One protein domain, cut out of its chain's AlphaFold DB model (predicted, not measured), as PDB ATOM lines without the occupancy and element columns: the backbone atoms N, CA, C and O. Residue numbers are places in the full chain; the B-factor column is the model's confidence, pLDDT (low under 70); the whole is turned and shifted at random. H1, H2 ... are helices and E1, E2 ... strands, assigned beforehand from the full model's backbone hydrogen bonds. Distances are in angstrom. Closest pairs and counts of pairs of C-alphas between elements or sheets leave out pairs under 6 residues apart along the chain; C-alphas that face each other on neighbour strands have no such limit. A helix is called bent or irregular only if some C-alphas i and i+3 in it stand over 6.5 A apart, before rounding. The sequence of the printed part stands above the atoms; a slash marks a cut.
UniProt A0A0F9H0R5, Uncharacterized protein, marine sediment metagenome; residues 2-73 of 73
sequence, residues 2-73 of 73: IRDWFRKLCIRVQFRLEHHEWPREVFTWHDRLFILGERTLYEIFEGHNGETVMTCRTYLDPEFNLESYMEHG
ATOM      1  N   ILE A   2      37.700  28.056 -23.619       52.91
ATOM      2  CA  ILE A   2      37.122  28.447 -24.936       52.91
ATOM      3  C   ILE A   2      36.488  27.272 -25.716       52.91
ATOM      4  O   ILE A   2      35.542  27.456 -26.468       52.91
ATOM      5  N   ARG A   3      36.965  26.041 -25.511       65.75
ATOM      6  CA  ARG A   3      36.421  24.855 -26.194       65.75
ATOM      7  C   ARG A   3      35.028  24.421 -25.717       65.75
ATOM      8  O   ARG A   3      34.295  23.838 -26.505       65.75
ATOM      9  N   ASP A   4      34.663  24.697 -24.465       75.31
ATOM     10  CA  ASP A   4      33.456  24.110 -23.864       75.31
ATOM     11  C   ASP A   4      32.176  24.860 -24.258       75.31
ATOM     12  O   ASP A   4      31.169  24.246 -24.602       75.31
ATOM     13  N   TRP A   5      32.230  26.197 -24.309       82.31
ATOM     14  CA  TRP A   5      31.081  27.002 -24.738       82.31
ATOM     15  C   TRP A   5      30.748  26.778 -26.218       82.31
ATOM     16  O   TRP A   5      29.575  26.682 -26.570       82.31
ATOM     17  N   PHE A   6      31.768  26.651 -27.077       83.56
ATOM     18  CA  PHE A   6      31.568  26.410 -28.505       83.56
ATOM     19  C   PHE A   6      31.007  25.008 -28.749       83.56
ATOM     20  O   PHE A   6      30.053  24.855 -29.504       83.56
ATOM     21  N   ARG A   7      31.518  23.998 -28.032       81.69
ATOM     22  CA  ARG A   7      30.962  22.639 -28.049       81.69
ATOM     23  C   ARG A   7      29.485  22.643 -27.646       81.69
ATOM     24  O   ARG A   7      28.647  22.172 -28.409       81.69
ATOM     25  N   LYS A   8      29.140  23.260 -26.511       84.06
ATOM     26  CA  LYS A   8      27.742  23.400 -26.062       84.06
ATOM     27  C   LYS A   8      26.869  24.133 -27.083       84.06
ATOM     28  O   LYS A   8      25.716  23.756 -27.266       84.06
ATOM     29  N   LEU A   9      27.398  25.144 -27.776       87.25
ATOM     30  CA  LEU A   9      26.680  25.834 -28.849       87.25
ATOM     31  C   LEU A   9      26.388  24.903 -30.034       87.25
ATOM     32  O   LEU A   9      25.243  24.850 -30.478       87.25
ATOM     33  N   CYS A  10      27.383  24.156 -30.518       86.50
ATOM     34  CA  CYS A  10      27.197  23.185 -31.600       86.50
ATOM     35  C   CYS A  10      26.128  22.149 -31.244       86.50
ATOM     36  O   CYS A  10      25.210  21.931 -32.031       86.50
ATOM     37  N   ILE A  11      26.186  21.597 -30.030       85.50
ATOM     38  CA  ILE A  11      25.194  20.643 -29.526       85.50
ATOM     39  C   ILE A  11      23.791  21.253 -29.471       85.50
ATOM     40  O   ILE A  11      22.839  20.623 -29.917       85.50
ATOM     41  N   ARG A  12      23.640  22.497 -28.995       88.88
ATOM     42  CA  ARG A  12      22.334  23.186 -28.998       88.88
ATOM     43  C   ARG A  12      21.757  23.321 -30.404       88.88
ATOM     44  O   ARG A  12      20.555  23.151 -30.591       88.88
ATOM     45  N   VAL A  13      22.600  23.663 -31.377       87.81
ATOM     46  CA  VAL A  13      22.182  23.820 -32.775       87.81
ATOM     47  C   VAL A  13      21.789  22.472 -33.370       87.81
ATOM     48  O   VAL A  13      20.714  22.376 -33.954       87.81
ATOM     49  N   GLN A  14      22.613  21.439 -33.188       85.88
ATOM     50  CA  GLN A  14      22.327  20.091 -33.675       85.88
ATOM     51  C   GLN A  14      21.032  19.543 -33.069       85.88
ATOM     52  O   GLN A  14      20.137  19.141 -33.804       85.88
ATOM     53  N   PHE A  15      20.879  19.648 -31.748       86.50
ATOM     54  CA  PHE A  15      19.664  19.241 -31.048       86.50
ATOM     55  C   PHE A  15      18.416  19.918 -31.616       86.50
ATOM     56  O   PHE A  15      17.414  19.263 -31.890       86.50
ATOM     57  N   ARG A  16      18.483  21.231 -31.855       88.12
ATOM     58  CA  ARG A  16      17.363  21.976 -32.434       88.12
ATOM     59  C   ARG A  16      17.019  21.509 -33.850       88.12
ATOM     60  O   ARG A  16      15.846  21.518 -34.213       88.12
ATOM     61  N   LEU A  17      18.021  21.157 -34.654       87.38
ATOM     62  CA  LEU A  17      17.815  20.662 -36.015       87.38
ATOM     63  C   LEU A  17      17.186  19.265 -36.028       87.38
ATOM     64  O   LEU A  17      16.330  19.011 -36.867       87.38
ATOM     65  N   GLU A  18      17.585  18.390 -35.106       86.00
ATOM     66  CA  GLU A  18      17.127  16.996 -35.058       86.00
ATOM     67  C   GLU A  18      15.784  16.827 -34.334       86.00
ATOM     68  O   GLU A  18      14.925  16.070 -34.783       86.00
ATOM     69  N   HIS A  19      15.572  17.550 -33.231       83.38
ATOM     70  CA  HIS A  19      14.404  17.379 -32.360       83.38
ATOM     71  C   HIS A  19      13.355  18.488 -32.498       83.38
ATOM     72  O   HIS A  19      12.297  18.400 -31.881       83.38
ATOM     73  N   HIS A  20      13.620  19.523 -33.305       85.62
ATOM     74  CA  HIS A  20      12.731  20.679 -33.492       85.62
ATOM     75  C   HIS A  20      12.324  21.379 -32.178       85.62
ATOM     76  O   HIS A  20      11.304  22.064 -32.114       85.62
ATOM     77  N   GLU A  21      13.158  21.254 -31.148       84.81
ATOM     78  CA  GLU A  21      12.934  21.780 -29.805       84.81
ATOM     79  C   GLU A  21      14.068  22.734 -29.403       84.81
ATOM     80  O   GLU A  21      15.219  22.596 -29.827       84.81
ATOM     81  N   TRP A  22      13.743  23.727 -28.572       86.56
ATOM     82  CA  TRP A  22      14.757  24.555 -27.931       86.56
ATOM     83  C   TRP A  22      15.209  23.921 -26.614       86.56
ATOM     84  O   TRP A  22      14.383  23.737 -25.720       86.56
ATOM     85  N   PRO A  23      16.511  23.644 -26.448       89.81
ATOM     86  CA  PRO A  23      17.012  23.112 -25.194       89.81
ATOM     87  C   PRO A  23      16.913  24.192 -24.113       89.81
ATOM     88  O   PRO A  23      17.383  25.316 -24.310       89.81
ATOM     89  N   ARG A  24      16.336  23.849 -22.958       88.44
ATOM     90  CA  ARG A  24      16.343  24.713 -21.769       88.44
ATOM     91  C   ARG A  24      17.752  24.849 -21.220       88.44
ATOM     92  O   ARG A  24      18.204  25.957 -20.939       88.44
ATOM     93  N   GLU A  25      18.459  23.729 -21.116       88.25
ATOM     94  CA  GLU A  25      19.815  23.695 -20.586       88.25
ATOM     95  C   GLU A  25      20.673  22.639 -21.281       88.25
ATOM     96  O   GLU A  25      20.175  21.632 -21.775       88.25
ATOM     97  N   VAL A  26      21.983  22.896 -21.325       89.81
ATOM     98  CA  VAL A  26      22.994  21.924 -21.753       89.81
ATOM     99  C   VAL A  26      24.091  21.920 -20.704       89.81
ATOM    100  O   VAL A  26      24.758  22.941 -20.508       89.81
ATOM    101  N   PHE A  27      24.277  20.788 -20.037       87.31
ATOM    102  CA  PHE A  27      25.158  20.659 -18.880       87.31
ATOM    103  C   PHE A  27      25.941  19.350 -18.925       87.31
ATOM    104  O   PHE A  27      25.641  18.450 -19.706       87.31
ATOM    105  N   THR A  28      26.986  19.275 -18.109       85.69
ATOM    106  CA  THR A  28      27.844  18.094 -18.000       85.69
ATOM    107  C   THR A  28      27.719  17.539 -16.592       85.69
ATOM    108  O   THR A  28      27.801  18.303 -15.632       85.69
ATOM    109  N   TRP A  29      27.538  16.228 -16.475       83.00
ATOM    110  CA  TRP A  29      27.440  15.510 -15.211       83.00
ATOM    111  C   TRP A  29      28.199  14.185 -15.323       83.00
ATOM    112  O   TRP A  29      28.026  13.470 -16.305       83.00
ATOM    113  N   HIS A  30      29.092  13.894 -14.369       83.25
ATOM    114  CA  HIS A  30      30.013  12.742 -14.415       83.25
ATOM    115  C   HIS A  30      30.682  12.529 -15.790       83.25
ATOM    116  O   HIS A  30      30.653  11.435 -16.347       83.25
ATOM    117  N   ASP A  31      31.246  13.600 -16.360       79.69
ATOM    118  CA  ASP A  31      31.887  13.630 -17.689       79.69
ATOM    119  C   ASP A  31      30.973  13.286 -18.883       79.69
ATOM    120  O   ASP A  31      31.427  13.270 -20.030       79.69
ATOM    121  N   ARG A  32      29.669  13.091 -18.651       82.06
ATOM    122  CA  ARG A  32      28.649  12.903 -19.688       82.06
ATOM    123  C   ARG A  32      27.907  14.202 -19.950       82.06
ATOM    124  O   ARG A  32      27.750  15.043 -19.064       82.06
ATOM    125  N   LEU A  33      27.471  14.390 -21.189       86.31
ATOM    126  CA  LEU A  33      26.795  15.606 -21.610       86.31
ATOM    127  C   LEU A  33      25.289  15.367 -21.703       86.31
ATOM    128  O   LEU A  33      24.850  14.377 -22.278       86.31
ATOM    129  N   PHE A  34      24.513  16.306 -21.176       87.88
ATOM    130  CA  PHE A  34      23.064  16.226 -21.134       87.88
ATOM    131  C   PHE A  34      22.412  17.463 -21.740       87.88
ATOM    132  O   PHE A  34      22.934  18.580 -21.642       87.88
ATOM    133  N   ILE A  35      21.235  17.262 -22.330       90.38
ATOM    134  CA  ILE A  35      20.324  18.327 -22.744       90.38
ATOM    135  C   ILE A  35      19.017  18.176 -21.985       90.38
ATOM    136  O   ILE A  35      18.352  17.145 -22.068       90.38
ATOM    137  N   LEU A  36      18.621  19.244 -21.306       88.50
ATOM    138  CA  LEU A  36      17.295  19.373 -20.731       88.50
ATOM    139  C   LEU A  36      16.384  20.082 -21.735       88.50
ATOM    140  O   LEU A  36      16.570  21.268 -22.009       88.50
ATOM    141  N   GLY A  37      15.413  19.358 -22.284       86.00
ATOM    142  CA  GLY A  37      14.280  19.921 -23.019       86.00
ATOM    143  C   GLY A  37      13.180  20.422 -22.076       86.00
ATOM    144  O   GLY A  37      13.374  20.572 -20.869       86.00
ATOM    145  N   GLU A  38      11.987  20.673 -22.603       83.06
ATOM    146  CA  GLU A  38      10.809  21.051 -21.827       83.06
ATOM    147  C   GLU A  38      10.313  19.916 -20.935       83.06
ATOM    148  O   GLU A  38       9.884  20.166 -19.807       83.06
ATOM    149  N   ARG A  39      10.338  18.684 -21.458       80.81
ATOM    150  CA  ARG A  39       9.839  17.467 -20.794       80.81
ATOM    151  C   ARG A  39      10.664  16.229 -21.124       80.81
ATOM    152  O   ARG A  39      10.209  15.106 -20.904       80.81
ATOM    153  N   THR A  40      11.878  16.418 -21.631       84.75
ATOM    154  CA  THR A  40      12.735  15.315 -22.074       84.75
ATOM    155  C   THR A  40      14.182  15.566 -21.668       84.75
ATOM    156  O   THR A  40      14.658  16.698 -21.745       84.75
ATOM    157  N   LEU A  41      14.866  14.533 -21.179       87.44
ATOM    158  CA  LEU A  41      16.300  14.536 -20.919       87.44
ATOM    159  C   LEU A  41      16.964  13.777 -22.048       87.44
ATOM    160  O   LEU A  41      16.586  12.641 -22.331       87.44
ATOM    161  N   TYR A  42      17.977  14.372 -22.649       86.88
ATOM    162  CA  TYR A  42      18.804  13.683 -23.623       86.88
ATOM    163  C   TYR A  42      20.187  13.495 -23.032       86.88
ATOM    164  O   TYR A  42      20.793  14.461 -22.571       86.88
ATOM    165  N   GLU A  43      20.676  12.265 -23.044       87.62
ATOM    166  CA  GLU A  43      22.055  11.933 -22.714       87.62
ATOM    167  C   GLU A  43      22.828  11.775 -24.024       87.62
ATOM    168  O   GLU A  43      22.384  11.112 -24.964       87.62
ATOM    169  N   ILE A  44      23.970  12.447 -24.113       85.50
ATOM    170  CA  ILE A  44      24.794  12.502 -25.313       85.50
ATOM    171  C   ILE A  44      26.045  11.673 -25.070       85.50
ATOM    172  O   ILE A  44      26.891  12.019 -24.240       85.50
ATOM    173  N   PHE A  45      26.185  10.615 -25.856       82.38
ATOM    174  CA  PHE A  45      27.372   9.784 -25.913       82.38
ATOM    175  C   PHE A  45      28.184  10.145 -27.150       82.38
ATOM    176  O   PHE A  45      27.719  10.003 -28.277       82.38
ATOM    177  N   GLU A  46      29.421  10.582 -26.951       72.75
ATOM    178  CA  GLU A  46      30.389  10.695 -28.039       72.75
ATOM    179  C   GLU A  46      31.197   9.397 -28.095       72.75
ATOM    180  O   GLU A  46      32.002   9.100 -27.210       72.75
ATOM    181  N   GLY A  47      30.957   8.591 -29.126       65.50
ATOM    182  CA  GLY A  47      31.760   7.409 -29.400       65.50
ATOM    183  C   GLY A  47      33.174   7.791 -29.839       65.50
ATOM    184  O   GLY A  47      33.407   8.850 -30.425       65.50
ATOM    185  N   HIS A  48      34.134   6.888 -29.630       61.25
ATOM    186  CA  HIS A  48      35.541   7.090 -30.009       61.25
ATOM    187  C   HIS A  48      35.764   7.374 -31.508       61.25
ATOM    188  O   HIS A  48      36.813   7.895 -31.880       61.25
ATOM    189  N   ASN A  49      34.775   7.081 -32.356       67.81
ATOM    190  CA  ASN A  49      34.815   7.313 -33.801       67.81
ATOM    191  C   ASN A  49      34.266   8.692 -34.218       67.81
ATOM    192  O   ASN A  49      34.149   8.965 -35.409       67.81
ATOM    193  N   GLY A  50      33.905   9.558 -33.263       63.69
ATOM    194  CA  GLY A  50      33.266  10.851 -33.534       63.69
ATOM    195  C   GLY A  50      31.761  10.761 -33.806       63.69
ATOM    196  O   GLY A  50      31.126  11.782 -34.061       63.69
ATOM    197  N   GLU A  51      31.175   9.564 -33.727       69.81
ATOM    198  CA  GLU A  51      29.724   9.386 -33.755       69.81
ATOM    199  C   GLU A  51      29.116   9.914 -32.455       69.81
ATOM    200  O   GLU A  51      29.530   9.536 -31.359       69.81
ATOM    201  N   THR A  52      28.130  10.798 -32.583       70.19
ATOM    202  CA  THR A  52      27.350  11.300 -31.450       70.19
ATOM    203  C   THR A  52      26.046  10.519 -31.393       70.19
ATOM    204  O   THR A  52      25.223  10.620 -32.298       70.19
ATOM    205  N   VAL A  53      25.865   9.723 -30.344       75.31
ATOM    206  CA  VAL A  53      24.627   8.995 -30.066       75.31
ATOM    207  C   VAL A  53      23.863   9.764 -29.000       75.31
ATOM    208  O   VAL A  53      24.352   9.943 -27.888       75.31
ATOM    209  N   MET A  54      22.656  10.217 -29.331       76.06
ATOM    210  CA  MET A  54      21.756  10.859 -28.374       76.06
ATOM    211  C   MET A  54      20.717   9.840 -27.918       76.06
ATOM    212  O   MET A  54      19.917   9.356 -28.720       76.06
ATOM    213  N   THR A  55      20.721   9.495 -26.633       77.81
ATOM    214  CA  THR A  55      19.648   8.701 -26.035       77.81
ATOM    215  C   THR A  55      18.643   9.638 -25.379       77.81
ATOM    216  O   THR A  55      18.991  10.627 -24.740       77.81
ATOM    217  N   CYS A  56      17.364   9.345 -25.583       76.88
ATOM    218  CA  CYS A  56      16.254  10.168 -25.129       76.88
ATOM    219  C   CYS A  56      15.548   9.471 -23.965       76.88
ATOM    220  O   CYS A  56      15.159   8.307 -24.082       76.88
ATOM    221  N   ARG A  57      15.363  10.184 -22.852       70.94
ATOM    222  CA  ARG A  57      14.516   9.769 -21.733       70.94
ATOM    223  C   ARG A  57      13.458  10.831 -21.478       70.94
ATOM    224  O   ARG A  57      13.753  11.964 -21.109       70.94
ATOM    225  N   THR A  58      12.203  10.460 -21.672       63.44
ATOM    226  CA  THR A  58      11.072  11.366 -21.486       63.44
ATOM    227  C   THR A  58      10.679  11.434 -20.007       63.44
ATOM    228  O   THR A  58      10.399  10.403 -19.405       63.44
ATOM    229  N   TYR A  59      10.570  12.640 -19.440       61.00
ATOM    230  CA  TYR A  59      10.099  12.891 -18.063       61.00
ATOM    231  C   TYR A  59       8.575  12.753 -17.909       61.00
ATOM    232  O   TYR A  59       7.996  13.215 -16.930       61.00
ATOM    233  N   LEU A  60       7.878  12.188 -18.898       53.00
ATOM    234  CA  LEU A  60       6.430  11.964 -18.801       53.00
ATOM    235  C   LEU A  60       6.086  10.860 -17.795       53.00
ATOM    236  O   LEU A  60       4.907  10.662 -17.509       53.00
ATOM    237  N   ASP A  61       7.093  10.173 -17.261       59.44
ATOM    238  CA  ASP A  61       6.938   9.376 -16.062       59.44
ATOM    239  C   ASP A  61       6.886  10.315 -14.839       59.44
ATOM    240  O   ASP A  61       7.890  10.964 -14.529       59.44
ATOM    241  N   PRO A  62       5.738  10.438 -14.147       60.19
ATOM    242  CA  PRO A  62       5.619  11.259 -12.943       60.19
ATOM    243  C   PRO A  62       6.534  10.797 -11.797       60.19
ATOM    244  O   PRO A  62       6.712  11.549 -10.840       60.19
ATOM    245  N   GLU A  63       7.130   9.604 -11.887       69.69
ATOM    246  CA  GLU A  63       8.135   9.104 -10.945       69.69
ATOM    247  C   GLU A  63       9.575   9.466 -11.351       69.69
ATOM    248  O   GLU A  63      10.512   9.205 -10.591       69.69
ATOM    249  N   PHE A  64       9.790  10.092 -12.518       71.00
ATOM    250  CA  PHE A  64      11.128  10.481 -12.956       71.00
ATOM    251  C   PHE A  64      11.680  11.596 -12.065       71.00
ATOM    252  O   PHE A  64      11.372  12.781 -12.216       71.00
ATOM    253  N   ASN A  65      12.562  11.208 -11.152       75.50
ATOM    254  CA  ASN A  65      13.333  12.124 -10.335       75.50
ATOM    255  C   ASN A  65      14.688  12.388 -11.011       75.50
ATOM    256  O   ASN A  65      15.563  11.522 -11.028       75.50
ATOM    257  N   LEU A  66      14.848  13.600 -11.557       73.38
ATOM    258  CA  LEU A  66      16.091  14.040 -12.196       73.38
ATOM    259  C   LEU A  66      17.291  13.925 -11.260       73.38
ATOM    260  O   LEU A  66      18.336  13.435 -11.667       73.38
ATOM    261  N   GLU A  67      17.134  14.365 -10.018       75.88
ATOM    262  CA  GLU A  67      18.194  14.353  -9.013       75.88
ATOM    263  C   GLU A  67      18.605  12.911  -8.690       75.88
ATOM    264  O   GLU A  67      19.777  12.566  -8.801       75.88
ATOM    265  N   SER A  68      17.634  12.021  -8.460       78.50
ATOM    266  CA  SER A  68      17.896  10.593  -8.240       78.50
ATOM    267  C   SER A  68      18.562   9.922  -9.445       78.50
ATOM    268  O   SER A  68      19.469   9.117  -9.247       78.50
ATOM    269  N   TYR A  69      18.138  10.241 -10.673       76.38
ATOM    270  CA  TYR A  69      18.760   9.722 -11.895       76.38
ATOM    271  C   TYR A  69      20.210  10.197 -12.035       76.38
ATOM    272  O   TYR A  69      21.076   9.410 -12.403       76.38
ATOM    273  N   MET A  70      20.486  11.457 -11.698       75.94
ATOM    274  CA  MET A  70      21.844  12.001 -11.719       75.94
ATOM    275  C   MET A  70      22.731  11.376 -10.633       75.94
ATOM    276  O   MET A  70      23.909  11.139 -10.879       75.94
ATOM    277  N   GLU A  71      22.188  11.060  -9.457       77.69
ATOM    278  CA  GLU A  71      22.947  10.439  -8.362       77.69
ATOM    279  C   GLU A  71      23.231   8.937  -8.558       77.69
ATOM    280  O   GLU A  71      24.217   8.434  -8.020       77.69
ATOM    281  N   HIS A  72      22.381   8.213  -9.297       70.94
ATOM    282  CA  HIS A  72      22.422   6.741  -9.382       70.94
ATOM    283  C   HIS A  72      22.663   6.177 -10.804       70.94
ATOM    284  O   HIS A  72      22.642   4.954 -10.969       70.94
ATOM    285  N   GLY A  73      22.830   7.029 -11.827       60.88
ATOM    286  CA  GLY A  73      22.965   6.658 -13.254       60.88
ATOM    287  C   GLY A  73      24.387   6.560 -13.818       60.88
ATOM    288  O   GLY A  73      25.363   6.820 -13.085       60.88
TER     289      GLY A  73
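This is residues 2 to 73 of the 73 residues of an uncharacterized protein of marine sediment metagenome (UniProt A0A0F9H0R5). A strongly twisted sheet of four strands, E1 to E4, forms the middle of this domain, with the long helix H1 grazing it towards one end and the short helix H2 off it towards the other. Residues 2 to 7 of H1 stick out from the body. The printed part has 72 residues, with two named helices and four named strands in the order H1 E1 E2 E3 E4 H2; the sheet runs E1, E2, E3, E4, all antiparallel, and the class is mixed, helices and strands. The whole is compact, with a radius of gyration of the C-alphas of 12.4 A and spans of 35 by 26 by 23 A.

Begin with the sheet: find C-alpha 25 at (19.815, 23.695, -20.586), where E1, residues 25 to 29, starts. E2 is residues 32 to 36. Read on to E3, residues 40 to 46, 19.2 A long from first to last C-alpha, and to E4, residues 52 to 58, 19.1 A long. Before the sheet, find C-alpha 2 at (37.122, 28.447, -24.936); from there H1, residues 2 to 19, runs 26.3 A. H1 is neither bent nor irregular, but only just: C-alphas 2 and 5 are 6.2 A apart. After the sheet, H2, residues 66 to 72, runs 10.1 A to C-alpha 72 at (22.422, 6.741, -9.382).

The four strands form a meander, each strand the antiparallel neighbour of the one before. In the hairpin E1 and E2, at 153 degrees between directions, look for N 34 and O 27, 2.8 A apart and within hydrogen-bond range. In the hairpin E2 and E3, also at 153 degrees, N 35 and O 42 are 2.8 A apart. In the hairpin E3 and E4, at 160 degrees, N 43 and O 55 are 2.9 A apart. E1 and E4 are the edge strands. H1 is on the sheet but only grazes it, with its residues 8 to 15; its closest C-alphas to E1 are those of Lys 8 and Val 26, 6.6 A. H2 is not on the sheet; its closest C-alphas to E1 are those of Trp 29 and Met 70, 7.5 A. H1 and H2 are apart. In H2 every O i to N i+4 pair is within hydrogen-bond range; in H1, 13 of 14 are.

The two C-alphas farthest apart are those of Ile 2 and Pro 62, 37.8 A. The printed part has no cut and no long link; E4 to H2 is short, with 7 residues, and the other links are tight. The mean pLDDT of the printed part is 78.6; look for values under 70 at residues 2 to 3, 47 to 51, 58 to 63 and 73.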